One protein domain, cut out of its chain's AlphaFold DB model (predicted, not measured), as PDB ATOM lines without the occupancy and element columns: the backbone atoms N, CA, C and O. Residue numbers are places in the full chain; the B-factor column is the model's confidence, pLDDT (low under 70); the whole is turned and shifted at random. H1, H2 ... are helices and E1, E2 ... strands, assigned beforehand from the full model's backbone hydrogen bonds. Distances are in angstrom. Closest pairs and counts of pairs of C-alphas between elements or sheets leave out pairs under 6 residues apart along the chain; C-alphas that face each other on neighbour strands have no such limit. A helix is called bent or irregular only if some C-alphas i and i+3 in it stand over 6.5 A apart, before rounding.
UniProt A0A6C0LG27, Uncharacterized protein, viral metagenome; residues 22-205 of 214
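Overview. This is residues 22 to 205 of the 214 residues of an uncharacterized protein of viral metagenome (UniProt A0A6C0LG27). A short helix, H3, lies in the core between a small three-strand sheet, which it covers, and a group of longer helices, H1, H4 and H6. H2 and H5 lie side by side beyond the last residues of H1, and a long loop, residues 156 to 181, runs out from H5 and folds back to H6. The printed part has 184 residues, with seven named helices and three named strands in the order H1 H2 E1 E2 E3 H3 H4 H5 H6 H7. The sheet runs E1, E2, E3, antiparallel, and the class is mostly helix. The whole is compact and rounded, with a radius of gyration of the C-alphas of 16.0 A and spans of 42 by 40 by 32 A.

Arrangement. Start with H1, residues 22 to 39, which has a kink of 27 degrees near residue 31 and is only just irregular: C-alphas 33 and 36 are 6.53 A apart. Go on to H2, residues 42 to 51; it only grazes the sheet, its closest C-alphas to the strands being those of Arg 45 and Leu 60, 6.4 A apart. E1, residues 58 to 64, E2, residues 77 to 83, and E3, residues 88 to 90, form a meander, each strand the antiparallel neighbour of the one before. In the hairpin E1 and E2 look for N 61 and O 80, 2.9 A apart; in the hairpin E2 and E3, for N 90 and O 81, 2.8 A apart. H3, residues 109 to 117, is over E2 at a height over the sheet of 8.0 A and runs along the strands, at 7 degrees to E2 on the local plane. H1 and H3 touch only at their ends, closest at the C-alphas of Asn 36 and Gln 110, 6.6 A. H4, residues 128 to 145, touches H3 with its residues 137 to 141 alone; the C-alphas of Ser 111 and Met 138 are closest, 6.3 A. H5, residues 149 to 155, touches H2 at a shallow tilt of 21 degrees, opposite ways, closest at the C-alphas of Ile 47 and Glu 154, 7.0 A. H6, residues 182 to 198, touches H1 at a steep tilt of 49 degrees, opposite ways, closest at the C-alphas of Tyr 34 and Ile 189, 5.5 A. H6 also touches H4 at a shallow tilt of 21 degrees, opposite ways, closest at the C-alphas of Val 139 and Leu 193, 6.0 A. H7, residues 200 to 204, touches H1, closest at the C-alphas of Leu 24 and Gly 200, 5.9 A. Every O i to N i+4 pair is within hydrogen-bond range in H2, H3, H4, H5 and H6; H1 has 11 of 14, and H7 has 0 of 1 but 2 of 2 O i to N i+3 pairs.

Along the chain. Find C-alpha 22 at (-16.742, -115.694, -55.281); from there H1 runs 24.7 A to C-alpha 39. E1 spans 19.3 A and E2 19.0 A. H4 spans 25.7 A from C-alpha 128 at (-17.365, -135.852, -49.092), and H6 24.2 A. H7 ends at C-alpha 204, at (-12.177, -127.972, -48.597).

Size, cuts and confidence. The two C-alphas farthest apart are those of Arg 22 and Asn 85, 45.8 A. The printed part has no cut; its long links are E1 to E2, E3 to H3 and H5 to H6. Mean pLDDT of the printed part is 91.1, and residues 67 to 71 and 169 to 172 are under 70.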
ATOM      1  N   ARG A  22     -17.250-116.937 -55.885       91.12
ATOM      2  CA  ARG A  22     -16.742-115.694 -55.281       91.12
ATOM      3  C   ARG A  22     -16.828-115.716 -53.750       91.12
ATOM      4  O   ARG A  22     -15.835-115.420 -53.089       91.12
ATOM      5  N   LYS A  23     -17.993-116.065 -53.185       92.56
ATOM      6  CA  LYS A  23     -18.176-116.197 -51.725       92.56
ATOM      7  C   LYS A  23     -17.276-117.296 -51.152       92.56
ATOM      8  O   LYS A  23     -16.743-117.117 -50.061       92.56
ATOM      9  N   LEU A  24     -17.099-118.398 -51.880       93.44
ATOM     10  CA  LEU A  24     -16.295-119.545 -51.463       93.44
ATOM     11  C   LEU A  24     -14.794-119.221 -51.443       93.44
ATOM     12  O   LEU A  24     -14.128-119.468 -50.443       93.44
ATOM     13  N   ASN A  25     -14.283-118.558 -52.482       92.38
ATOM     14  CA  ASN A  25     -12.900-118.073 -52.521       92.38
ATOM     15  C   ASN A  25     -12.629-117.049 -51.414       92.38
ATOM     16  O   ASN A  25     -11.609-117.108 -50.729       92.38
ATOM     17  N   TYR A  26     -13.563-116.117 -51.200       93.69
ATOM     18  CA  TYR A  26     -13.443-115.144 -50.117       93.69
ATOM     19  C   TYR A  26     -13.528-115.801 -48.731       93.69
ATOM     20  O   TYR A  26     -12.845-115.374 -47.801       93.69
ATOM     21  N   PHE A  27     -14.320-116.869 -48.593       96.06
ATOM     22  CA  PHE A  27     -14.315-117.708 -47.401       96.06
ATOM     23  C   PHE A  27     -12.942-118.348 -47.170       96.06
ATOM     24  O   PHE A  27     -12.453-118.260 -46.051       96.06
ATOM     25  N   GLY A  28     -12.284-118.896 -48.197       95.06
ATOM     26  CA  GLY A  28     -10.925-119.435 -48.072       95.06
ATOM     27  C   GLY A  28      -9.936-118.420 -47.483       95.06
ATOM     28  O   GLY A  28      -9.217-118.731 -46.535       95.06
ATOM     29  N   LEU A  29      -9.977-117.166 -47.954       94.19
ATOM     30  CA  LEU A  29      -9.153-116.075 -47.410       94.19
ATOM     31  C   LEU A  29      -9.502-115.744 -45.954       94.19
ATOM     32  O   LEU A  29      -8.607-115.569 -45.127       94.19
ATOM     33  N   LYS A  30     -10.795-115.677 -45.617       96.00
ATOM     34  CA  LYS A  30     -11.252-115.460 -44.235       96.00
ATOM     35  C   LYS A  30     -10.841-116.597 -43.309       96.00
ATOM     36  O   LYS A  30     -10.377-116.324 -42.210       96.00
ATOM     37  N   HIS A  31     -10.993-117.841 -43.747       97.31
ATOM     38  CA  HIS A  31     -10.578-119.013 -42.992       97.31
ATOM     39  C   HIS A  31      -9.076-118.967 -42.729       97.31
ATOM     40  O   HIS A  31      -8.654-119.112 -41.586       97.31
ATOM     41  N   TYR A  32      -8.270-118.692 -43.754       93.56
ATOM     42  CA  TYR A  32      -6.827-118.570 -43.582       93.56
ATOM     43  C   TYR A  32      -6.462-117.450 -42.591       93.56
ATOM     44  O   TYR A  32      -5.658-117.659 -41.690       93.56
ATOM     45  N   THR A  33      -7.142-116.303 -42.695       94.00
ATOM     46  CA  THR A  33      -6.922-115.118 -41.852       94.00
ATOM     47  C   THR A  33      -7.318-115.320 -40.386       94.00
ATOM     48  O   THR A  33      -6.553-114.977 -39.489       94.00
ATOM     49  N   TYR A  34      -8.532-115.817 -40.139       96.38
ATOM     50  CA  TYR A  34      -9.167-115.784 -38.817       96.38
ATOM     51  C   TYR A  34      -9.245-117.148 -38.134       96.38
ATOM     52  O   TYR A  34      -9.475-117.192 -36.933       96.38
ATOM     53  N   ILE A  35      -9.077-118.250 -38.868       97.56
ATOM     54  CA  ILE A  35      -9.070-119.600 -38.295       97.56
ATOM     55  C   ILE A  35      -7.653-120.160 -38.328       97.56
ATOM     56  O   ILE A  35      -7.035-120.302 -37.279       97.56
ATOM     57  N   ASN A  36      -7.119-120.430 -39.520       94.56
ATOM     58  CA  ASN A  36      -5.870-121.176 -39.664       94.56
ATOM     59  C   ASN A  36      -4.687-120.461 -39.006       94.56
ATOM     60  O   ASN A  36      -3.962-121.070 -38.235       94.56
ATOM     61  N   GLN A  37      -4.516-119.164 -39.276       92.62
ATOM     62  CA  GLN A  37      -3.430-118.379 -38.692       92.62
ATOM     63  C   GLN A  37      -3.585-118.223 -37.173       92.62
ATOM     64  O   GLN A  37      -2.624-118.432 -36.450       92.62
ATOM     65  N   ILE A  38      -4.788-117.894 -36.686       94.56
ATOM     66  CA  ILE A  38      -5.031-117.666 -35.252       94.56
ATOM     67  C   ILE A  38      -4.821-118.956 -34.465       94.56
ATOM     68  O   ILE A  38      -4.037-118.999 -33.533       94.56
ATOM     69  N   PHE A  39      -5.483-120.045 -34.838       96.06
ATOM     70  CA  PHE A  39      -5.381-121.294 -34.082       96.06
ATOM     71  C   PHE A  39      -4.116-122.105 -34.423       96.06
ATOM     72  O   PHE A  39      -3.795-123.084 -33.743       96.06
ATOM     73  N   GLY A  40      -3.403-121.709 -35.478       93.38
ATOM     74  CA  GLY A  40      -2.062-122.166 -35.841       93.38
ATOM     75  C   GLY A  40      -0.946-121.280 -35.290       93.38
ATOM     76  O   GLY A  40       0.214-121.507 -35.621       93.38
ATOM     77  N   ASP A  41      -1.258-120.310 -34.435       94.31
ATOM     78  CA  ASP A  41      -0.267-119.531 -33.695       94.31
ATOM     79  C   ASP A  41       0.252-120.306 -32.472       94.31
ATOM     80  O   ASP A  41      -0.469-121.117 -31.884       94.31
ATOM     81  N   GLU A  42       1.527-120.120 -32.126       94.50
ATOM     82  CA  GLU A  42       2.168-120.836 -31.019       94.50
ATOM     83  C   GLU A  42       1.572-120.467 -29.667       94.50
ATOM     84  O   GLU A  42       1.119-121.360 -28.946       94.50
ATOM     85  N   THR A  43       1.464-119.174 -29.371       94.94
ATOM     86  CA  THR A  43       0.886-118.678 -28.121       94.94
ATOM     87  C   THR A  43      -0.562-119.143 -27.968       94.94
ATOM     88  O   THR A  43      -0.963-119.616 -26.903       94.94
ATOM     89  N   ILE A  44      -1.348-119.114 -29.048       95.94
ATOM     90  CA  ILE A  44      -2.730-119.614 -29.024       95.94
ATOM     91  C   ILE A  44      -2.790-121.119 -28.736       95.94
ATOM     92  O   ILE A  44      -3.636-121.562 -27.953       95.94
ATOM     93  N   ARG A  45      -1.904-121.931 -29.331       96.44
ATOM     94  CA  ARG A  45      -1.845-123.373 -29.031       96.44
ATOM     95  C   ARG A  45      -1.458-123.631 -27.583       96.44
ATOM     96  O   ARG A  45      -2.041-124.522 -26.969       96.44
ATOM     97  N   GLU A  46      -0.526-122.866 -27.024       96.12
ATOM     98  CA  GLU A  46      -0.154-122.969 -25.612       96.12
ATOM     99  C   GLU A  46      -1.326-122.656 -24.685       96.12
ATOM    100  O   GLU A  46      -1.578-123.411 -23.746       96.12
ATOM    101  N   ILE A  47      -2.093-121.603 -24.978       96.75
ATOM    102  CA  ILE A  47      -3.322-121.280 -24.241       96.75
ATOM    103  C   ILE A  47      -4.302-122.456 -24.305       96.75
ATOM    104  O   ILE A  47      -4.828-122.881 -23.277       96.75
ATOM    105  N   ILE A  48      -4.520-123.038 -25.489       97.38
ATOM    106  CA  ILE A  48      -5.388-124.214 -25.631       97.38
ATOM    107  C   ILE A  48      -4.854-125.385 -24.794       97.38
ATOM    108  O   ILE A  48      -5.624-126.001 -24.063       97.38
ATOM    109  N   MET A  49      -3.553-125.682 -24.835       97.38
ATOM    110  CA  MET A  49      -2.974-126.763 -24.028       97.38
ATOM    111  C   MET A  49      -3.154-126.532 -22.522       97.38
ATOM    112  O   MET A  49      -3.456-127.481 -21.801       97.38
ATOM    113  N   LYS A  50      -3.036-125.284 -22.048       95.94
ATOM    114  CA  LYS A  50      -3.305-124.921 -20.645       95.94
ATOM    115  C   LYS A  50      -4.766-125.156 -20.258       95.94
ATOM    116  O   LYS A  50      -5.030-125.635 -19.158       95.94
ATOM    117  N   LEU A  51      -5.714-124.849 -21.146       96.25
ATOM    118  CA  LEU A  51      -7.147-125.045 -20.883       96.25
ATOM    119  C   LEU A  51      -7.546-126.523 -20.788       96.25
ATOM    120  O   LEU A  51      -8.465-126.851 -20.044       96.25
ATOM    121  N   PHE A  52      -6.852-127.404 -21.509       95.88
ATOM    122  CA  PHE A  52      -7.038-128.860 -21.461       95.88
ATOM    123  C   PHE A  52      -5.910-129.522 -20.654       95.88
ATOM    124  O   PHE A  52      -5.227-130.435 -21.128       95.88
ATOM    125  N   TYR A  53      -5.684-129.028 -19.432       92.81
ATOM    126  CA  TYR A  53      -4.569-129.428 -18.567       92.81
ATOM    127  C   TYR A  53      -4.548-130.929 -18.241       92.81
ATOM    128  O   TYR A  53      -3.498-131.485 -17.940       92.81
ATOM    129  N   GLU A  54      -5.674-131.634 -18.329       95.06
ATOM    130  CA  GLU A  54      -5.727-133.084 -18.146       95.06
ATOM    131  C   GLU A  54      -4.978-133.855 -19.251       95.06
ATOM    132  O   GLU A  54      -4.648-135.033 -19.097       95.06
ATOM    133  N   ARG A  55      -4.662-133.184 -20.365       95.25
ATOM    134  CA  ARG A  55      -3.989-133.749 -21.539       95.25
ATOM    135  C   ARG A  55      -2.499-133.438 -21.587       95.25
ATOM    136  O   ARG A  55      -1.918-133.484 -22.663       95.25
ATOM    137  N   ILE A  56      -1.852-133.230 -20.437       94.94
ATOM    138  CA  ILE A  56      -0.409-132.924 -20.331       94.94
ATOM    139  C   ILE A  56       0.535-133.888 -21.060       94.94
ATOM    140  O   ILE A  56       1.706-133.567 -21.213       94.94
ATOM    141  N   HIS A  57       0.091-135.080 -21.462       96.69
ATOM    142  CA  HIS A  57       0.896-136.039 -22.222       96.69
ATOM    143  C   HIS A  57       0.878-135.778 -23.737       96.69
ATOM    144  O   HIS A  57       1.663-136.389 -24.456       96.69
ATOM    145  N   LEU A  58       0.018-134.881 -24.218       97.75
ATOM    146  CA  LEU A  58      -0.093-134.480 -25.616       97.75
ATOM    147  C   LEU A  58       0.432-133.052 -25.786       97.75
ATOM    148  O   LEU A  58       0.074-132.175 -25.006       97.75
ATOM    149  N   ASP A  59       1.220-132.817 -26.832       97.38
ATOM    150  CA  ASP A  59       1.651-131.473 -27.227       97.38
ATOM    151  C   ASP A  59       1.128-131.138 -28.628       97.38
ATOM    152  O   ASP A  59       1.231-131.949 -29.552       97.38
ATOM    153  N   LEU A  60       0.623-129.920 -28.804       97.44
ATOM    154  CA  LEU A  60       0.290-129.352 -30.107       97.44
ATOM    155  C   LEU A  60       1.544-128.728 -30.730       97.44
ATOM    156  O   LEU A  60       2.011-127.683 -30.279       97.44
ATOM    157  N   ARG A  61       2.085-129.355 -31.776       95.31
ATOM    158  CA  ARG A  61       3.365-128.964 -32.380       95.31
ATOM    159  C   ARG A  61       3.220-128.563 -33.840       95.31
ATOM    160  O   ARG A  61       2.249-128.914 -34.515       95.31
ATOM    161  N   VAL A  62       4.220-127.821 -34.300       93.31
ATOM    162  CA  VAL A  62       4.389-127.421 -35.693       93.31
ATOM    163  C   VAL A  62       5.798-127.785 -36.124       93.31
ATOM    164  O   VAL A  62       6.751-127.584 -35.375       93.31
ATOM    165  N   GLU A  63       5.924-128.320 -37.329       90.25
ATOM    166  CA  GLU A  63       7.207-128.493 -37.999       90.25
ATOM    167  C   GLU A  63       7.178-127.820 -39.369       90.25
ATOM    168  O   GLU A  63       6.132-127.736 -40.018       90.25
ATOM    169  N   ILE A  64       8.335-127.320 -39.796       87.00
ATOM    170  CA  ILE A  64       8.523-126.854 -41.166       87.00
ATOM    171  C   ILE A  64       8.812-128.082 -42.013       87.00
ATOM    172  O   ILE A  64       9.698-128.877 -41.700       87.00
ATOM    173  N   ILE A  65       8.052-128.231 -43.086       82.12
ATOM    174  CA  ILE A  65       8.181-129.351 -44.003       82.12
ATOM    175  C   ILE A  65       9.504-129.224 -44.754       82.12
ATOM    176  O   ILE A  65       9.707-128.275 -45.513       82.12
ATOM    177  N   SER A  66      10.397-130.183 -44.517       72.19
ATOM    178  CA  SER A  66      11.663-130.326 -45.231       72.19
ATOM    179  C   SER A  66      11.501-131.283 -46.413       72.19
ATOM    180  O   SER A  66      11.141-132.447 -46.205       72.19
ATOM    181  N   GLY A  67      11.815-130.811 -47.621       63.09
ATOM    182  CA  GLY A  67      11.644-131.559 -48.868       63.09
ATOM    183  C   GLY A  67      10.183-131.730 -49.299       63.09
ATOM    184  O   GLY A  67       9.250-131.378 -48.577       63.09
ATOM    185  N   ASP A  68       9.986-132.302 -50.485       51.44
ATOM    186  CA  ASP A  68       8.655-132.635 -50.991       51.44
ATOM    187  C   ASP A  68       8.117-133.869 -50.254       51.44
ATOM    188  O   ASP A  68       8.408-135.015 -50.609       51.44
ATOM    189  N   ASN A  69       7.319-133.656 -49.207       56.38
ATOM    190  CA  ASN A  69       6.446-134.711 -48.711       56.38
ATOM    191  C   ASN A  69       5.159-134.720 -49.549       56.38
ATOM    192  O   ASN A  69       4.666-133.687 -49.988       56.38
ATOM    193  N   CYS A  70       4.609-135.906 -49.820       51.81
ATOM    194  CA  CYS A  70       3.600-136.083 -50.869       51.81
ATOM    195  C   CYS A  70       2.288-135.295 -50.675       51.81
ATOM    196  O   CYS A  70       1.407-135.441 -51.503       51.81
ATOM    197  N   GLN A  71       2.077-134.516 -49.607       67.50
ATOM    198  CA  GLN A  71       0.796-133.834 -49.370       67.50
ATOM    199  C   GLN A  71       0.885-132.321 -49.150       67.50
ATOM    200  O   GLN A  71      -0.153-131.660 -49.235       67.50
ATOM    201  N   PHE A  72       2.069-131.758 -48.915       70.62
ATOM    202  CA  PHE A  72       2.237-130.328 -48.676       70.62
ATOM    203  C   PHE A  72       3.537-129.821 -49.313       70.62
ATOM    204  O   PHE A  72       4.496-130.578 -49.425       70.62
ATOM    205  N   PRO A  73       3.589-128.546 -49.725       71.38
ATOM    206  CA  PRO A  73       4.794-127.984 -50.320       71.38
ATOM    207  C   PRO A  73       5.923-127.842 -49.291       71.38
ATOM    208  O   PRO A  73       5.670-127.556 -48.114       71.38
ATOM    209  N   GLU A  74       7.165-127.965 -49.764       79.31
ATOM    210  CA  GLU A  74       8.363-127.611 -49.000       79.31
ATOM    211  C   GLU A  74       8.249-126.196 -48.405       79.31
ATOM    212  O   GLU A  74       7.717-125.268 -49.024       79.31
ATOM    213  N   GLY A  75       8.716-126.030 -47.165       78.62
ATOM    214  CA  GLY A  75       8.611-124.770 -46.426       78.62
ATOM    215  C   GLY A  75       7.216-124.488 -45.853       78.62
ATOM    216  O   GLY A  75       7.032-123.493 -45.150       78.62
ATOM    217  N   GLY A  76       6.231-125.355 -46.110       81.44
ATOM    218  CA  GLY A  76       4.927-125.313 -45.457       81.44
ATOM    219  C   GLY A  76       5.005-125.654 -43.965       81.44
ATOM    220  O   GLY A  76       5.903-126.362 -43.516       81.44
ATOM    221  N   MET A  77       4.032-125.172 -43.186       86.75
ATOM    222  CA  MET A  77       3.883-125.532 -41.771       86.75
ATOM    223  C   MET A  77       2.973-126.754 -41.619       86.75
ATOM    224  O   MET A  77       1.806-126.724 -42.021       86.75
ATOM    225  N   HIS A  78       3.479-127.814 -40.993       90.06
ATOM    226  CA  HIS A  78       2.721-129.020 -40.678       90.06
ATOM    227  C   HIS A  78       2.348-129.056 -39.195       90.06
ATOM    228  O   HIS A  78       3.216-129.061 -38.326       90.06
ATOM    229  N   HIS A  79       1.047-129.093 -38.906       93.88
ATOM    230  CA  HIS A  79       0.526-129.163 -37.543       93.88
ATOM    231  C   HIS A  79       0.215-130.611 -37.163       93.88
ATOM    232  O   HIS A  79      -0.468-131.317 -37.909       93.88
ATOM    233  N   TYR A  80       0.650-131.032 -35.978       95.19
ATOM    234  CA  TYR A  80       0.439-132.390 -35.479       95.19
ATOM    235  C   TYR A  80       0.333-132.428 -33.952       95.19
ATOM    236  O   TYR A  80       0.652-131.461 -33.258       95.19
ATOM    237  N   VAL A  81      -0.137-133.560 -33.429       97.69
ATOM    238  CA  VAL A  81      -0.102-133.860 -31.992       97.69
ATOM    239  C   VAL A  81       1.065-134.796 -31.714       97.69
ATOM    240  O   VAL A  81       1.194-135.833 -32.365       97.69
ATOM    241  N   TYR A  82       1.902-134.457 -30.739       97.62
ATOM    242  CA  TYR A  82       2.938-135.348 -30.226       97.62
ATOM    243  C   TYR A  82       2.469-136.003 -28.926       97.62
ATOM    244  O   TYR A  82       2.219-135.309 -27.942       97.62
ATOM    245  N   ASP A  83       2.357-137.330 -28.908       97.38
ATOM    246  CA  ASP A  83       2.071-138.093 -27.688       97.38
ATOM    247  C   ASP A  83       3.394-138.431 -26.993       97.38
ATOM    248  O   ASP A  83       4.161-139.267 -27.471       97.38
ATOM    249  N   LYS A  84       3.665-137.784 -25.854       97.38
ATOM    250  CA  LYS A  84       4.908-137.939 -25.082       97.38
ATOM    251  C   LYS A  84       5.060-139.322 -24.459       97.38
ATOM    252  O   LYS A  84       6.187-139.786 -24.291       97.38
ATOM    253  N   ASN A  85       3.955-139.993 -24.141       97.12
ATOM    254  CA  ASN A  85       3.992-141.318 -23.527       97.12
ATOM    255  C   ASN A  85       4.382-142.371 -24.562       97.12
ATOM    256  O   ASN A  85       5.229-143.224 -24.307       97.12
ATOM    257  N   LYS A  86       3.768-142.294 -25.746       96.75
ATOM    258  CA  LYS A  86       4.015-143.236 -26.845       96.75
ATOM    259  C   LYS A  86       5.192-142.832 -27.729       96.75
ATOM    260  O   LYS A  86       5.684-143.662 -28.484       96.75
ATOM    261  N   LYS A  87       5.637-141.576 -27.631       96.44
ATOM    262  CA  LYS A  87       6.657-140.949 -28.484       96.44
ATOM    263  C   LYS A  87       6.295-141.017 -29.970       96.44
ATOM    264  O   LYS A  87       7.148-141.310 -30.803       96.44
ATOM    265  N   ILE A  88       5.027-140.759 -30.298       93.88
ATOM    266  CA  ILE A  88       4.508-140.824 -31.673       93.88
ATOM    267  C   ILE A  88       3.980-139.475 -32.155       93.88
ATOM    268  O   ILE A  88       3.508-138.653 -31.367       93.88
ATOM    269  N   HIS A  89       4.032-139.292 -33.473       92.94
ATOM    270  CA  HIS A  89       3.495-138.137 -34.183       92.94
ATOM    271  C   HIS A  89       2.130-138.521 -34.761       92.94
ATOM    272  O   HIS A  89       2.038-139.437 -35.577       92.94
ATOM    273  N   ILE A  90       1.076-137.829 -34.339       94.56
ATOM    274  CA  ILE A  90      -0.291-138.051 -34.810       94.56
ATOM    275  C   ILE A  90      -0.662-136.877 -35.709       94.56
ATOM    276  O   ILE A  90      -0.980-135.783 -35.231       94.56
ATOM    277  N   CYS A  91      -0.606-137.096 -37.021       92.31
ATOM    278  CA  CYS A  91      -0.957-136.090 -38.014       92.31
ATOM    279  C   CYS A  91      -2.080-136.554 -38.941       92.31
ATOM    280  O   CYS A  91      -2.224-137.733 -39.260       92.31
ATOM    281  N   SER A  92      -2.891-135.598 -39.387       93.44
ATOM    282  CA  SER A  92      -4.113-135.849 -40.156       93.44
ATOM    283  C   SER A  92      -3.890-136.608 -41.461       93.44
ATOM    284  O   SER A  92      -4.761-137.373 -41.877       93.44
ATOM    285  N   THR A  93      -2.744-136.412 -42.104       90.69
ATOM    286  CA  THR A  93      -2.383-137.071 -43.361       90.69
ATOM    287  C   THR A  93      -2.039-138.542 -43.145       90.69
ATOM    288  O   THR A  93      -2.574-139.394 -43.853       90.69
ATOM    289  N   ASN A  94      -1.230-138.861 -42.127       90.62
ATOM    290  CA  ASN A  94      -0.861-140.245 -41.792       90.62
ATOM    291  C   ASN A  94      -2.053-141.030 -41.236       90.62
ATOM    292  O   ASN A  94      -2.228-142.207 -41.538       90.62
ATOM    293  N   GLU A  95      -2.916-140.359 -40.476       92.31
ATOM    294  CA  GLU A  95      -4.149-140.948 -39.954       92.31
ATOM    295  C   GLU A  95      -5.225-141.158 -41.040       92.31
ATOM    296  O   GLU A  95      -6.218-141.868 -40.834       92.31
ATOM    297  N   GLY A  96      -5.034-140.560 -42.221       92.00
ATOM    298  CA  GLY A  96      -5.961-140.633 -43.345       92.00
ATOM    299  C   GLY A  96      -7.220-139.786 -43.159       92.00
ATOM    300  O   GLY A  96      -8.247-140.092 -43.760       92.00
ATOM    301  N   TYR A  97      -7.182-138.747 -42.322       93.25
ATOM    302  CA  TYR A  97      -8.259-137.754 -42.181       93.25
ATOM    303  C   TYR A  97      -8.230-136.707 -43.301       93.25
ATOM    304  O   TYR A  97      -9.281-136.194 -43.692       93.25
ATOM    305  N   GLN A  98      -7.033-136.428 -43.817       91.12
ATOM    306  CA  GLN A  98      -6.742-135.392 -44.803       91.12
ATOM    307  C   GLN A  98      -6.059-135.999 -46.029       91.12
ATOM    308  O   GLN A  98      -5.236-136.908 -45.899       91.12
ATOM    309  N   ASN A  99      -6.422-135.510 -47.216       90.44
ATOM    310  CA  ASN A  99      -5.791-135.911 -48.472       90.44
ATOM    311  C   ASN A  99      -5.913-134.797 -49.523       90.44
ATOM    312  O   ASN A  99      -6.957-134.648 -50.165       90.44
ATOM    313  N   THR A 100      -4.829-134.052 -49.724       88.69
ATOM    314  CA  THR A 100      -4.767-132.901 -50.640       88.69
ATOM    315  C   THR A 100      -4.815-133.278 -52.122       88.69
ATOM    316  O   THR A 100      -5.195-132.451 -52.946       88.69
ATOM    317  N   HIS A 101      -4.526-134.533 -52.483       88.75
ATOM    318  CA  HIS A 101      -4.697-135.006 -53.863       88.75
ATOM    319  C   HIS A 101      -6.168-135.163 -54.252       88.75
ATOM    320  O   HIS A 101      -6.513-135.028 -55.423       88.75
ATOM    321  N   VAL A 102      -7.031-135.472 -53.277       90.38
ATOM    322  CA  VAL A 102      -8.479-135.597 -53.497       90.38
ATOM    323  C   VAL A 102      -9.178-134.269 -53.234       90.38
ATOM    324  O   VAL A 102     -10.013-133.846 -54.029       90.38
ATOM    325  N   ASN A 103      -8.822-133.597 -52.139       92.06
ATOM    326  CA  ASN A 103      -9.389-132.318 -51.742       92.06
ATOM    327  C   ASN A 103      -8.317-131.228 -51.825       92.06
ATOM    328  O   ASN A 103      -7.576-131.000 -50.872       92.06
ATOM    329  N   LYS A 104      -8.244-130.523 -52.953       90.69
ATOM    330  CA  LYS A 104      -7.113-129.641 -53.297       90.69
ATOM    331  C   LYS A 104      -6.828-128.546 -52.273       90.69
ATOM    332  O   LYS A 104      -5.677-128.170 -52.081       90.69
ATOM    333  N   ASN A 105      -7.869-128.043 -51.613       92.00
ATOM    334  CA  ASN A 105      -7.733-126.983 -50.617       92.00
ATOM    335  C   ASN A 105      -7.777-127.497 -49.175       92.00
ATOM    336  O   ASN A 105      -7.768-126.664 -48.269       92.00
ATOM    337  N   ASP A 106      -7.859-128.816 -48.942       90.69
ATOM    338  CA  ASP A 106      -7.877-129.426 -47.606       90.69
ATOM    339  C   ASP A 106      -6.530-129.205 -46.922       90.69
ATOM    340  O   ASP A 106      -5.625-130.029 -46.951       90.69
ATOM    341  N   THR A 107      -6.403-128.015 -46.352       88.19
ATOM    342  CA  THR A 107      -5.238-127.439 -45.677       88.19
ATOM    343  C   THR A 107      -5.512-127.340 -44.175       88.19
ATOM    344  O   THR A 107      -4.946-126.517 -43.467       88.19
ATOM    345  N   LEU A 108      -6.406-128.202 -43.680       94.81
ATOM    346  CA  LEU A 108      -6.990-128.162 -42.341       94.81
ATOM    347  C   LEU A 108      -6.147-128.896 -41.283       94.81
ATOM    348  O   LEU A 108      -6.683-129.283 -40.246       94.81
ATOM    349  N   CYS A 109      -4.847-129.123 -41.513       93.88
ATOM    350  CA  CYS A 109      -4.001-129.910 -40.600       93.88
ATOM    351  C   CYS A 109      -4.006-129.335 -39.174       93.88
ATOM    352  O   CYS A 109      -4.111-130.085 -38.207       93.88
ATOM    353  N   GLN A 110      -4.009-128.004 -39.065       95.81
ATOM    354  CA  GLN A 110      -4.172-127.243 -37.828       95.81
ATOM    355  C   GLN A 110      -5.485-127.603 -37.109       95.81
ATOM    356  O   GLN A 110      -5.495-127.949 -35.930       95.81
ATOM    357  N   SER A 111      -6.611-127.580 -37.821       97.81
ATOM    358  CA  SER A 111      -7.917-127.911 -37.248       97.81
ATOM    359  C   SER A 111      -8.025-129.382 -36.850       97.81
ATOM    360  O   SER A 111      -8.607-129.708 -35.815       97.81
ATOM    361  N   TYR A 112      -7.454-130.285 -37.650       97.69
ATOM    362  CA  TYR A 112      -7.419-131.707 -37.327       97.69
ATOM    363  C   TYR A 112      -6.565-132.002 -36.096       97.69
ATOM    364  O   TYR A 112      -6.998-132.788 -35.256       97.69
ATOM    365  N   SER A 113      -5.390-131.380 -35.958       97.25
ATOM    366  CA  SER A 113      -4.536-131.591 -34.785       97.25
ATOM    367  C   SER A 113      -5.233-131.132 -33.503       97.25
ATOM    368  O   SER A 113      -5.182-131.848 -32.506       97.25
ATOM    369  N   LEU A 114      -5.986-130.026 -33.544       98.25
ATOM    370  CA  LEU A 114      -6.811-129.593 -32.414       98.25
ATOM    371  C   LEU A 114      -7.901-130.607 -32.055       98.25
ATOM    372  O   LEU A 114      -8.034-130.949 -30.883       98.25
ATOM    373  N   LEU A 115      -8.649-131.128 -33.035       98.12
ATOM    374  CA  LEU A 115      -9.661-132.159 -32.771       98.12
ATOM    375  C   LEU A 115      -9.051-133.438 -32.184       98.12
ATOM    376  O   LEU A 115      -9.601-133.993 -31.230       98.12
ATOM    377  N   THR A 116      -7.913-133.879 -32.720       97.38
ATOM    378  CA  THR A 116      -7.156-135.022 -32.197       97.38
ATOM    379  C   THR A 116      -6.731-134.769 -30.755       97.38
ATOM    380  O   THR A 116      -6.952-135.617 -29.891       97.38
ATOM    381  N   PHE A 117      -6.175-133.586 -30.476       98.06
ATOM    382  CA  PHE A 117      -5.726-133.194 -29.145       98.06
ATOM    383  C   PHE A 117      -6.868-133.261 -28.131       98.06
ATOM    384  O   PHE A 117      -6.722-133.923 -27.107       98.06
ATOM    385  N   VAL A 118      -8.040-132.701 -28.447       96.88
ATOM    386  CA  VAL A 118      -9.208-132.747 -27.547       96.88
ATOM    387  C   VAL A 118      -9.953-134.088 -27.554       96.88
ATOM    388  O   VAL A 118     -10.966-134.243 -26.876       96.88
ATOM    389  N   GLY A 119      -9.449-135.093 -28.279       95.81
ATOM    390  CA  GLY A 119     -10.003-136.447 -28.301       95.81
ATOM    391  C   GLY A 119     -11.345-136.562 -29.024       95.81
ATOM    392  O   GLY A 119     -12.126-137.469 -28.735       95.81
ATOM    393  N   VAL A 120     -11.638-135.655 -29.958       96.31
ATOM    394  CA  VAL A 120     -12.813-135.771 -30.821       96.31
ATOM    395  C   VAL A 120     -12.575-136.900 -31.819       96.31
ATOM    396  O   VAL A 120     -11.561-136.935 -32.502       96.31
ATOM    397  N   ASN A 121     -13.534-137.819 -31.945       94.44
ATOM    398  CA  ASN A 121     -13.469-138.875 -32.954       94.44
ATOM    399  C   ASN A 121     -13.522-138.268 -34.370       94.44
ATOM    400  O   ASN A 121     -14.484-137.561 -34.691       94.44
ATOM    401  N   ILE A 122     -12.545-138.569 -35.225       95.00
ATOM    402  CA  ILE A 122     -12.420-138.037 -36.590       95.00
ATOM    403  C   ILE A 122     -12.627-139.176 -37.589       95.00
ATOM    404  O   ILE A 122     -12.032-140.245 -37.484       95.00
ATOM    405  N   TRP A 123     -13.491-138.963 -38.579       93.25
ATOM    406  CA  TRP A 123     -13.717-139.960 -39.620       93.25
ATOM    407  C   TRP A 123     -12.577-139.935 -40.637       93.25
ATOM    408  O   TRP A 123     -12.197-138.864 -41.105       93.25
ATOM    409  N   LYS A 124     -12.085-141.104 -41.054       91.94
ATOM    410  CA  LYS A 124     -11.158-141.191 -42.191       91.94
ATOM    411  C   LYS A 124     -11.793-140.643 -43.468       91.94
ATOM    412  O   LYS A 124     -13.003-140.784 -43.696       91.94
ATOM    413  N   HIS A 125     -10.951-140.056 -44.309       82.56
ATOM    414  CA  HIS A 125     -11.290-139.543 -45.621       82.56
ATOM    415  C   HIS A 125     -11.768-140.687 -46.526       82.56
ATOM    416  O   HIS A 125     -10.991-141.391 -47.165       82.56
ATOM    417  N   SER A 126     -13.082-140.877 -46.548       83.44
ATOM    418  CA  SER A 126     -13.759-141.956 -47.275       83.44
ATOM    419  C   SER A 126     -14.885-141.442 -48.169       83.44
ATOM    420  O   SER A 126     -15.309-142.137 -49.083       83.44
ATOM    421  N   SER A 127     -15.392-140.232 -47.909       90.62
ATOM    422  CA  SER A 127     -16.410-139.574 -48.731       90.62
ATOM    423  C   SER A 127     -16.507-138.076 -48.408       90.62
ATOM    424  O   SER A 127     -16.201-137.682 -47.273       90.62
ATOM    425  N   PRO A 128     -17.032-137.256 -49.341       91.81
ATOM    426  CA  PRO A 128     -17.365-135.852 -49.092       91.81
ATOM    427  C   PRO A 128     -18.212-135.650 -47.831       91.81
ATOM    428  O   PRO A 128     -17.922-134.780 -47.011       91.81
ATOM    429  N   LYS A 129     -19.221-136.506 -47.619       93.50
ATOM    430  CA  LYS A 129     -20.123-136.433 -46.462       93.50
ATOM    431  C   LYS A 129     -19.381-136.587 -45.135       93.50
ATOM    432  O   LYS A 129     -19.621-135.821 -44.202       93.50
ATOM    433  N   ARG A 130     -18.468-137.561 -45.031       94.06
ATOM    434  CA  ARG A 130     -17.643-137.755 -43.822       94.06
ATOM    435  C   ARG A 130     -16.701-136.581 -43.591       94.06
ATOM    436  O   ARG A 130     -16.541-136.142 -42.455       94.06
ATOM    437  N   HIS A 131     -16.137-136.043 -44.663       94.25
ATOM    438  CA  HIS A 131     -15.241-134.903 -44.581       94.25
ATOM    439  C   HIS A 131     -15.988-133.627 -44.132       94.25
ATOM    440  O   HIS A 131     -15.560-132.977 -43.179       94.25
ATOM    441  N   LYS A 132     -17.189-133.353 -44.667       95.94
ATOM    442  CA  LYS A 132     -18.092-132.309 -44.143       95.94
ATOM    443  C   LYS A 132     -18.411-132.520 -42.661       95.94
ATOM    444  O   LYS A 132     -18.353-131.571 -41.889       95.94
ATOM    445  N   GLN A 133     -18.713-133.749 -42.237       97.06
ATOM    446  CA  GLN A 133     -18.976-134.047 -40.821       97.06
ATOM    447  C   GLN A 133     -17.780-133.720 -39.916       97.06
ATOM    448  O   GLN A 133     -17.985-133.190 -38.825       97.06
ATOM    449  N   ASN A 134     -16.547-134.006 -40.344       97.56
ATOM    450  CA  ASN A 134     -15.354-133.608 -39.593       97.56
ATOM    451  C   ASN A 134     -15.227-132.085 -39.509       97.56
ATOM    452  O   ASN A 134     -15.007-131.559 -38.423       97.56
ATOM    453  N   GLN A 135     -15.446-131.375 -40.614       98.06
ATOM    454  CA  GLN A 135     -15.428-129.913 -40.615       98.06
ATOM    455  C   GLN A 135     -16.493-129.314 -39.685       98.06
ATOM    456  O   GLN A 135     -16.216-128.355 -38.974       98.06
ATOM    457  N   MET A 136     -17.690-129.906 -39.594       98.31
ATOM    458  CA  MET A 136     -18.704-129.441 -38.635       98.31
ATOM    459  C   MET A 136     -18.267-129.645 -37.179       98.31
ATOM    460  O   MET A 136     -18.545-128.794 -36.336       98.31
ATOM    461  N   LYS A 137     -17.527-130.720 -36.876       98.50
ATOM    462  CA  LYS A 137     -16.916-130.902 -35.548       98.50
ATOM    463  C   LYS A 137     -15.863-129.829 -35.265       98.50
ATOM    464  O   LYS A 137     -15.823-129.319 -34.151       98.50
ATOM    465  N   MET A 138     -15.062-129.442 -36.263       98.50
ATOM    466  CA  MET A 138     -14.108-128.328 -36.137       98.50
ATOM    467  C   MET A 138     -14.842-127.026 -35.815       98.50
ATOM    468  O   MET A 138     -14.512-126.359 -34.839       98.50
ATOM    469  N   VAL A 139     -15.896-126.699 -36.571       98.75
ATOM    470  CA  VAL A 139     -16.726-125.508 -36.328       98.75
ATOM    471  C   VAL A 139     -17.296-125.504 -34.906       98.75
ATOM    472  O   VAL A 139     -17.210-124.491 -34.212       98.75
ATOM    473  N   GLN A 140     -17.847-126.629 -34.444       98.62
ATOM    474  CA  GLN A 140     -18.391-126.763 -33.087       98.62
ATOM    475  C   GLN A 140     -17.321-126.599 -32.005       98.62
ATOM    476  O   GLN A 140     -17.570-125.942 -30.990       98.62
ATOM    477  N   PHE A 141     -16.131-127.157 -32.230       98.44
ATOM    478  CA  PHE A 141     -14.997-126.992 -31.335       98.44
ATOM    479  C   PHE A 141     -14.587-125.517 -31.237       98.44
ATOM    480  O   PHE A 141     -14.577-124.965 -30.137       98.44
ATOM    481  N   TYR A 142     -14.365-124.839 -32.368       98.62
ATOM    482  CA  TYR A 142     -14.001-123.419 -32.369       98.62
ATOM    483  C   TYR A 142     -15.074-122.542 -31.725       98.62
ATOM    484  O   TYR A 142     -14.739-121.658 -30.942       98.62
ATOM    485  N   ARG A 143     -16.363-122.809 -31.983       98.56
ATOM    486  CA  ARG A 143     -17.474-122.095 -31.329       98.56
ATOM    487  C   ARG A 143     -17.478-122.278 -29.815       98.56
ATOM    488  O   ARG A 143     -17.802-121.335 -29.101       98.56
ATOM    489  N   SER A 144     -17.158-123.474 -29.333       98.12
ATOM    490  CA  SER A 144     -17.057-123.739 -27.894       98.12
ATOM    491  C   SER A 144     -15.864-123.003 -27.287       98.12
ATOM    492  O   SER A 144     -15.996-122.383 -26.236       98.12
ATOM    493  N   LEU A 145     -14.726-123.010 -27.985       97.62
ATOM    494  CA  LEU A 145     -13.495-122.369 -27.539       97.62
ATOM    495  C   LEU A 145     -13.650-120.845 -27.420       97.62
ATOM    496  O   LEU A 145     -13.389-120.289 -26.361       97.62
ATOM    497  N   ILE A 146     -14.174-120.171 -28.450       97.56
ATOM    498  CA  ILE A 146     -14.357-118.705 -28.439       97.56
ATOM    499  C   ILE A 146     -15.481-118.211 -27.520       97.56
ATOM    500  O   ILE A 146     -15.676-117.005 -27.397       97.56
ATOM    501  N   LYS A 147     -16.240-119.122 -26.903       97.50
ATOM    502  CA  LYS A 147     -17.233-118.821 -25.861       97.50
ATOM    503  C   LYS A 147     -16.718-119.118 -24.454       97.50
ATOM    504  O   LYS A 147     -17.405-118.791 -23.490       97.50
ATOM    505  N   ASN A 148     -15.551-119.749 -24.325       97.62
ATOM    506  CA  ASN A 148     -14.946-120.049 -23.037       97.62
ATOM    507  C   ASN A 148     -14.359-118.755 -22.433       97.62
ATOM    508  O   ASN A 148     -13.455-118.179 -23.041       97.62
ATOM    509  N   PRO A 149     -14.824-118.297 -21.254       96.88
ATOM    510  CA  PRO A 149     -14.322-117.070 -20.639       96.88
ATOM    511  C   PRO A 149     -12.814-117.087 -20.378       96.88
ATOM    512  O   PRO A 149     -12.154-116.104 -20.681       96.88
ATOM    513  N   ALA A 150     -12.258-118.215 -19.923       96.69
ATOM    514  CA  ALA A 150     -10.824-118.337 -19.661       96.69
ATOM    515  C   ALA A 150      -9.998-118.218 -20.952       96.69
ATOM    516  O   ALA A 150      -8.954-117.578 -20.958       96.69
ATOM    517  N   PHE A 151     -10.494-118.765 -22.067       96.81
ATOM    518  CA  PHE A 151      -9.863-118.556 -23.373       96.81
ATOM    519  C   PHE A 151      -9.922-117.085 -23.801       96.81
ATOM    520  O   PHE A 151      -8.930-116.535 -24.266       96.81
ATOM    521  N   ILE A 152     -11.083-116.439 -23.647       96.00
ATOM    522  CA  ILE A 152     -11.270-115.025 -24.005       96.00
ATOM    523  C   ILE A 152     -10.372-114.115 -23.165       96.00
ATOM    524  O   ILE A 152      -9.872-113.126 -23.696       96.00
ATOM    525  N   ASP A 153     -10.202-114.413 -21.879       95.31
ATOM    526  CA  ASP A 153      -9.359-113.622 -20.989       95.31
ATOM    527  C   ASP A 153      -7.885-113.723 -21.403       95.31
ATOM    528  O   ASP A 153      -7.271-112.685 -21.619       95.31
ATOM    529  N   GLU A 154      -7.364-114.927 -21.663       94.81
ATOM    530  CA  GLU A 154      -5.994-115.120 -22.176       94.81
ATOM    531  C   GLU A 154      -5.774-114.431 -23.537       94.81
ATOM    532  O   GLU A 154      -4.718-113.859 -23.794       94.81
ATOM    533  N   LEU A 155      -6.789-114.405 -24.412       91.44
ATOM    534  CA  LEU A 155      -6.712-113.695 -25.695       91.44
ATOM    535  C   LEU A 155      -6.520-112.176 -25.557       91.44
ATOM    536  O   LEU A 155      -6.091-111.542 -26.521       91.44
ATOM    537  N   ARG A 156      -6.891-111.567 -24.422       90.38
ATOM    538  CA  ARG A 156      -6.768-110.107 -24.222       90.38
ATOM    539  C   ARG A 156      -5.331-109.644 -24.089       90.38
ATOM    540  O   ARG A 156      -5.072-108.481 -24.390       90.38
ATOM    541  N   ASP A 157      -4.441-110.549 -23.715       87.06
ATOM    542  CA  ASP A 157      -3.037-110.250 -23.465       87.06
ATOM    543  C   ASP A 157      -2.151-110.524 -24.693       87.06
ATOM    544  O   ASP A 157      -0.936-110.359 -24.637       87.06
ATOM    545  N   ILE A 158      -2.751-110.921 -25.822       86.62
ATOM    546  CA  ILE A 158      -2.024-111.248 -27.052       86.62
ATOM    547  C   ILE A 158      -1.921-110.030 -27.964       86.62
ATOM    548  O   ILE A 158      -2.918-109.388 -28.311       86.62
ATOM    549  N   GLU A 159      -0.709-109.770 -28.444       85.56
ATOM    550  CA  GLU A 159      -0.456-108.772 -29.474       85.56
ATOM    551  C   GLU A 159      -0.921-109.279 -30.845       85.56
ATOM    552  O   GLU A 159      -0.304-110.125 -31.485       85.56
ATOM    553  N   LEU A 160      -2.043-108.740 -31.327       83.50
ATOM    554  CA  LEU A 160      -2.619-109.137 -32.616       83.50
ATOM    555  C   LEU A 160      -1.982-108.429 -33.826       83.50
ATOM    556  O   LEU A 160      -2.388-108.693 -34.957       83.50
ATOM    557  N   GLY A 161      -1.037-107.509 -33.611       78.56
ATOM    558  CA  GLY A 161      -0.481-106.637 -34.655       78.56
ATOM    559  C   GLY A 161       0.265-107.378 -35.767       78.56
ATOM    560  O   GLY A 161       0.226-106.943 -36.914       78.56
ATOM    561  N   ASP A 162       0.862-108.530 -35.461       83.50
ATOM    562  CA  ASP A 162       1.668-109.286 -36.426       83.50
ATOM    563  C   ASP A 162       0.851-110.220 -37.328       83.50
ATOM    564  O   ASP A 162       1.352-110.719 -38.341       83.50
ATOM    565  N   PHE A 163      -0.435-110.413 -37.024       87.50
ATOM    566  CA  PHE A 163      -1.322-111.249 -37.825       87.50
ATOM    567  C   PHE A 163      -1.609-110.600 -39.181       87.50
ATOM    568  O   PHE A 163      -1.947-109.422 -39.279       87.50
ATOM    569  N   VAL A 164      -1.547-111.383 -40.256       89.38
ATOM    570  CA  VAL A 164      -1.805-110.903 -41.617       89.38
ATOM    571  C   VAL A 164      -3.290-111.039 -41.963       89.38
ATOM    572  O   VAL A 164      -3.922-112.072 -41.744       89.38
ATOM    573  N   ASN A 165      -3.859-109.987 -42.547       89.94
ATOM    574  CA  ASN A 165      -5.208-109.929 -43.087       89.94
ATOM    575  C   ASN A 165      -5.231-110.223 -44.592       89.94
ATOM    576  O   ASN A 165      -5.261-109.322 -45.433       89.94
ATOM    577  N   TYR A 166      -5.348-111.504 -44.932       88.69
ATOM    578  CA  TYR A 166      -5.394-111.975 -46.319       88.69
ATOM    579  C   TYR A 166      -6.675-111.582 -47.077       88.69
ATOM    580  O   TYR A 166      -6.830-111.921 -48.248       88.69
ATOM    581  N   THR A 167      -7.611-110.865 -46.442       87.50
ATOM    582  CA  THR A 167      -8.843-110.389 -47.092       87.50
ATOM    583  C   THR A 167      -8.718-109.010 -47.749       87.50
ATOM    584  O   THR A 167      -9.637-108.628 -48.470       87.50
ATOM    585  N   GLN A 168      -7.636-108.260 -47.493       79.12
ATOM    586  CA  GLN A 168      -7.502-106.850 -47.905       79.12
ATOM    587  C   GLN A 168      -6.680-106.648 -49.186       79.12
ATOM    588  O   GLN A 168      -7.024-105.784 -49.985       79.12
ATOM    589  N   SER A 169      -5.642-107.450 -49.438       65.50
ATOM    590  CA  SER A 169      -4.898-107.419 -50.703       65.50
ATOM    591  C   SER A 169      -4.116-108.715 -50.917       65.50
ATOM    592  O   SER A 169      -3.687-109.351 -49.959       65.50
ATOM    593  N   LYS A 170      -3.927-109.108 -52.184       55.34
ATOM    594  CA  LYS A 170      -3.004-110.192 -52.563       55.34
ATOM    595  C   LYS A 170      -1.566-109.699 -52.759       55.34
ATOM    596  O   LYS A 170      -0.655-110.515 -52.698       55.34
ATOM    597  N   SER A 171      -1.370-108.407 -53.033       55.72
ATOM    598  CA  SER A 171      -0.058-107.823 -53.354       55.72
ATOM    599  C   SER A 171       0.672-107.262 -52.135       55.72
ATOM    600  O   SER A 171       1.886-107.109 -52.179       55.72
ATOM    601  N   GLU A 172      -0.048-106.983 -51.049       59.53
ATOM    602  CA  GLU A 172       0.510-106.402 -49.829       59.53
ATOM    603  C   GLU A 172       0.126-107.255 -48.622       59.53
ATOM    604  O   GLU A 172      -1.041-107.620 -48.449       59.53
ATOM    605  N   LYS A 173       1.110-107.571 -47.769       73.19
ATOM    606  CA  LYS A 173       0.867-108.198 -46.465       73.19
ATOM    607  C   LYS A 173       0.249-107.155 -45.535       73.19
ATOM    608  O   LYS A 173       0.942-106.524 -44.745       73.19
ATOM    609  N   VAL A 174      -1.056-106.950 -45.664       83.25
ATOM    610  CA  VAL A 174      -1.802-106.045 -44.787       83.25
ATOM    611  C   VAL A 174      -1.913-106.703 -43.420       83.25
ATOM    612  O   VAL A 174      -2.600-107.710 -43.287       83.25
ATOM    613  N   GLN A 175      -1.239-106.161 -42.412       86.56
ATOM    614  CA  GLN A 175      -1.357-106.627 -41.032       86.56
ATOM    615  C   GLN A 175      -2.721-106.275 -40.423       86.56
ATOM    616  O   GLN A 175      -3.489-105.451 -40.939       86.56
ATOM    617  N   PHE A 176      -3.057-106.926 -39.316       85.94
ATOM    618  CA  PHE A 176      -4.188-106.533 -38.495       85.94
ATOM    619  C   PHE A 176      -3.942-105.122 -37.949       85.94
ATOM    620  O   PHE A 176      -2.803-104.731 -37.704       85.94
ATOM    621  N   PRO A 177      -5.004-104.326 -37.739       80.44
ATOM    622  CA  PRO A 177      -4.866-103.077 -37.010       80.44
ATOM    623  C   PRO A 177      -4.247-103.350 -35.638       80.44
ATOM    624  O   PRO A 177      -4.764-104.189 -34.898       80.44
ATOM    625  N   THR A 178      -3.205-102.602 -35.283       75.25
ATOM    626  CA  THR A 178      -2.492-102.710 -33.995       75.25
ATOM    627  C   THR A 178      -3.408-102.546 -32.780       75.25
ATOM    628  O   THR A 178      -3.113-103.046 -31.704       75.25
ATOM    629  N   ASN A 179      -4.559-101.891 -32.952       76.56
ATOM    630  CA  ASN A 179      -5.582-101.687 -31.929       76.56
ATOM    631  C   ASN A 179      -6.847-102.550 -32.135       76.56
ATOM    632  O   ASN A 179      -7.945-102.166 -31.718       76.56
ATOM    633  N   MET A 180      -6.750-103.695 -32.819       84.44
ATOM    634  CA  MET A 180      -7.885-104.612 -32.927       84.44
ATOM    635  C   MET A 180      -8.254-105.169 -31.543       84.44
ATOM    636  O   MET A 180      -7.523-105.956 -30.966       84.44
ATOM    637  N   SER A 181      -9.440-104.824 -31.036       89.56
ATOM    638  CA  SER A 181      -9.964-105.422 -29.799       89.56
ATOM    639  C   SER A 181     -10.271-106.918 -29.967       89.56
ATOM    640  O   SER A 181     -10.821-107.295 -31.010       89.56
ATOM    641  N   VAL A 182     -10.112-107.717 -28.906       91.62
ATOM    642  CA  VAL A 182     -10.531-109.135 -28.864       91.62
ATOM    643  C   VAL A 182     -11.980-109.325 -29.308       91.62
ATOM    644  O   VAL A 182     -12.249-110.163 -30.157       91.62
ATOM    645  N   ASN A 183     -12.920-108.487 -28.858       93.44
ATOM    646  CA  ASN A 183     -14.329-108.587 -29.278       93.44
ATOM    647  C   ASN A 183     -14.506-108.492 -30.803       93.44
ATOM    648  O   ASN A 183     -15.339-109.178 -31.398       93.44
ATOM    649  N   LYS A 184     -13.704-107.645 -31.458       93.44
ATOM    650  CA  LYS A 184     -13.698-107.515 -32.918       93.44
ATOM    651  C   LYS A 184     -13.094-108.756 -33.570       93.44
ATOM    652  O   LYS A 184     -13.659-109.204 -34.564       93.44
ATOM    653  N   LEU A 185     -12.015-109.317 -33.019       94.38
ATOM    654  CA  LEU A 185     -11.440-110.587 -33.476       94.38
ATOM    655  C   LEU A 185     -12.455-111.733 -33.351       94.38
ATOM    656  O   LEU A 185     -12.757-112.370 -34.358       94.38
ATOM    657  N   ILE A 186     -13.047-111.934 -32.170       96.81
ATOM    658  CA  ILE A 186     -14.063-112.968 -31.920       96.81
ATOM    659  C   ILE A 186     -15.209-112.843 -32.919       96.81
ATOM    660  O   ILE A 186     -15.533-113.810 -33.603       96.81
ATOM    661  N   LYS A 187     -15.734-111.632 -33.132       96.69
ATOM    662  CA  LYS A 187     -16.781-111.406 -34.134       96.69
ATOM    663  C   LYS A 187     -16.334-111.791 -35.553       96.69
ATOM    664  O   LYS A 187     -17.151-112.241 -36.355       96.69
ATOM    665  N   ARG A 188     -15.065-111.599 -35.931       96.56
ATOM    666  CA  ARG A 188     -14.543-112.029 -37.247       96.56
ATOM    667  C   ARG A 188     -14.424-113.549 -37.342       96.56
ATOM    668  O   ARG A 188     -14.756-114.096 -38.397       96.56
ATOM    669  N   ILE A 189     -14.017-114.206 -36.258       97.88
ATOM    670  CA  ILE A 189     -13.992-115.665 -36.145       97.88
ATOM    671  C   ILE A 189     -15.414-116.215 -36.289       97.88
ATOM    672  O   ILE A 189     -15.652-117.006 -37.195       97.88
ATOM    673  N   GLU A 190     -16.378-115.725 -35.506       98.38
ATOM    674  CA  GLU A 190     -17.787-116.145 -35.563       98.38
ATOM    675  C   GLU A 190     -18.367-116.034 -36.976       98.38
ATOM    676  O   GLU A 190     -18.843-117.020 -37.527       98.38
ATOM    677  N   ASN A 191     -18.215-114.875 -37.626       97.56
ATOM    678  CA  ASN A 191     -18.686-114.686 -39.004       97.56
ATOM    679  C   ASN A 191     -18.039-115.668 -40.002       97.56
ATOM    680  O   ASN A 191     -18.638-116.025 -41.023       97.56
ATOM    681  N   THR A 192     -16.788-116.059 -39.753       98.12
ATOM    682  CA  THR A 192     -16.070-117.028 -40.588       98.12
ATOM    683  C   THR A 192     -16.584-118.442 -40.334       98.12
ATOM    684  O   THR A 192     -16.821-119.166 -41.299       98.12
ATOM    685  N   LEU A 193     -16.840-118.808 -39.076       98.50
ATOM    686  CA  LEU A 193     -17.447-120.085 -38.687       98.50
ATOM    687  C   LEU A 193     -18.871-120.235 -39.239       98.50
ATOM    688  O   LEU A 193     -19.203-121.293 -39.765       98.50
ATOM    689  N   ASP A 194     -19.677-119.172 -39.212       97.88
ATOM    690  CA  ASP A 194     -21.020-119.161 -39.807       97.88
ATOM    691  C   ASP A 194     -20.959-119.415 -41.316       97.88
ATOM    692  O   ASP A 194     -21.731-120.202 -41.865       97.88
ATOM    693  N   SER A 195     -20.000-118.781 -41.996       96.75
ATOM    694  CA  SER A 195     -19.767-119.016 -43.422       96.75
ATOM    695  C   SER A 195     -19.298-120.454 -43.673       96.75
ATOM    696  O   SER A 195     -19.762-121.077 -44.627       96.75
ATOM    697  N   TRP A 196     -18.416-120.991 -42.819       97.62
ATOM    698  CA  TRP A 196     -17.907-122.363 -42.909       97.62
ATOM    699  C   TRP A 196     -19.038-123.387 -42.822       97.62
ATOM    700  O   TRP A 196     -19.166-124.238 -43.704       97.62
ATOM    701  N   GLU A 197     -19.883-123.257 -41.800       96.62
ATOM    702  CA  GLU A 197     -21.030-124.130 -41.554       96.62
ATOM    703  C   GLU A 197     -22.019-124.113 -42.721       96.62
ATOM    704  O   GLU A 197     -22.433-125.168 -43.203       96.62
ATOM    705  N   LYS A 198     -22.356-122.917 -43.216       94.44
ATOM    706  CA  LYS A 198     -23.369-122.743 -44.262       94.44
ATOM    707  C   LYS A 198     -22.920-123.256 -45.625       94.44
ATOM    708  O   LYS A 198     -23.658-123.981 -46.288       94.44
ATOM    709  N   TYR A 199     -21.727-122.867 -46.070       94.31
ATOM    710  CA  TYR A 199     -21.267-123.177 -47.429       94.31
ATOM    711  C   TYR A 199     -19.757-123.371 -47.555       94.31
ATOM    712  O   TYR A 199     -19.301-124.021 -48.497       94.31
ATOM    713  N   GLY A 200     -18.968-122.810 -46.639       95.94
ATOM    714  CA  GLY A 200     -17.514-122.788 -46.721       95.94
ATOM    715  C   GLY A 200     -16.897-124.179 -46.692       95.94
ATOM    716  O   GLY A 200     -15.834-124.376 -47.271       95.94
ATOM    717  N   TYR A 201     -17.594-125.175 -46.136       96.00
ATOM    718  CA  TYR A 201     -17.091-126.546 -46.112       96.00
ATOM    719  C   TYR A 201     -16.806-127.120 -47.504       96.00
ATOM    720  O   TYR A 201     -15.935-127.977 -47.667       96.00
ATOM    721  N   LYS A 202     -17.523-126.617 -48.521       95.69
ATOM    722  CA  LYS A 202     -17.331-126.988 -49.923       95.69
ATOM    723  C   LYS A 202     -15.964-126.565 -50.451       95.69
ATOM    724  O   LYS A 202     -15.458-127.214 -51.352       95.69
ATOM    725  N   TYR A 203     -15.350-125.524 -49.883       96.31
ATOM    726  CA  TYR A 203     -14.021-125.049 -50.279       96.31
ATOM    727  C   TYR A 203     -12.969-126.140 -50.081       96.31
ATOM    728  O   TYR A 203     -12.083-126.286 -50.915       96.31
ATOM    729  N   PHE A 204     -13.114-126.930 -49.015       95.94
ATOM    730  CA  PHE A 204     -12.177-127.972 -48.597       95.94
ATOM    731  C   PHE A 204     -12.501-129.363 -49.157       95.94
ATOM    732  O   PHE A 204     -11.912-130.336 -48.712       95.94
ATOM    733  N   ILE A 205     -13.447-129.494 -50.091       94.50
ATOM    734  CA  ILE A 205     -13.829-130.782 -50.688       94.50
ATOM    735  C   ILE A 205     -13.578-130.737 -52.191       94.50
ATOM    736  O   ILE A 205     -13.936-129.759 -52.848       94.50
TER     737      ILE A 205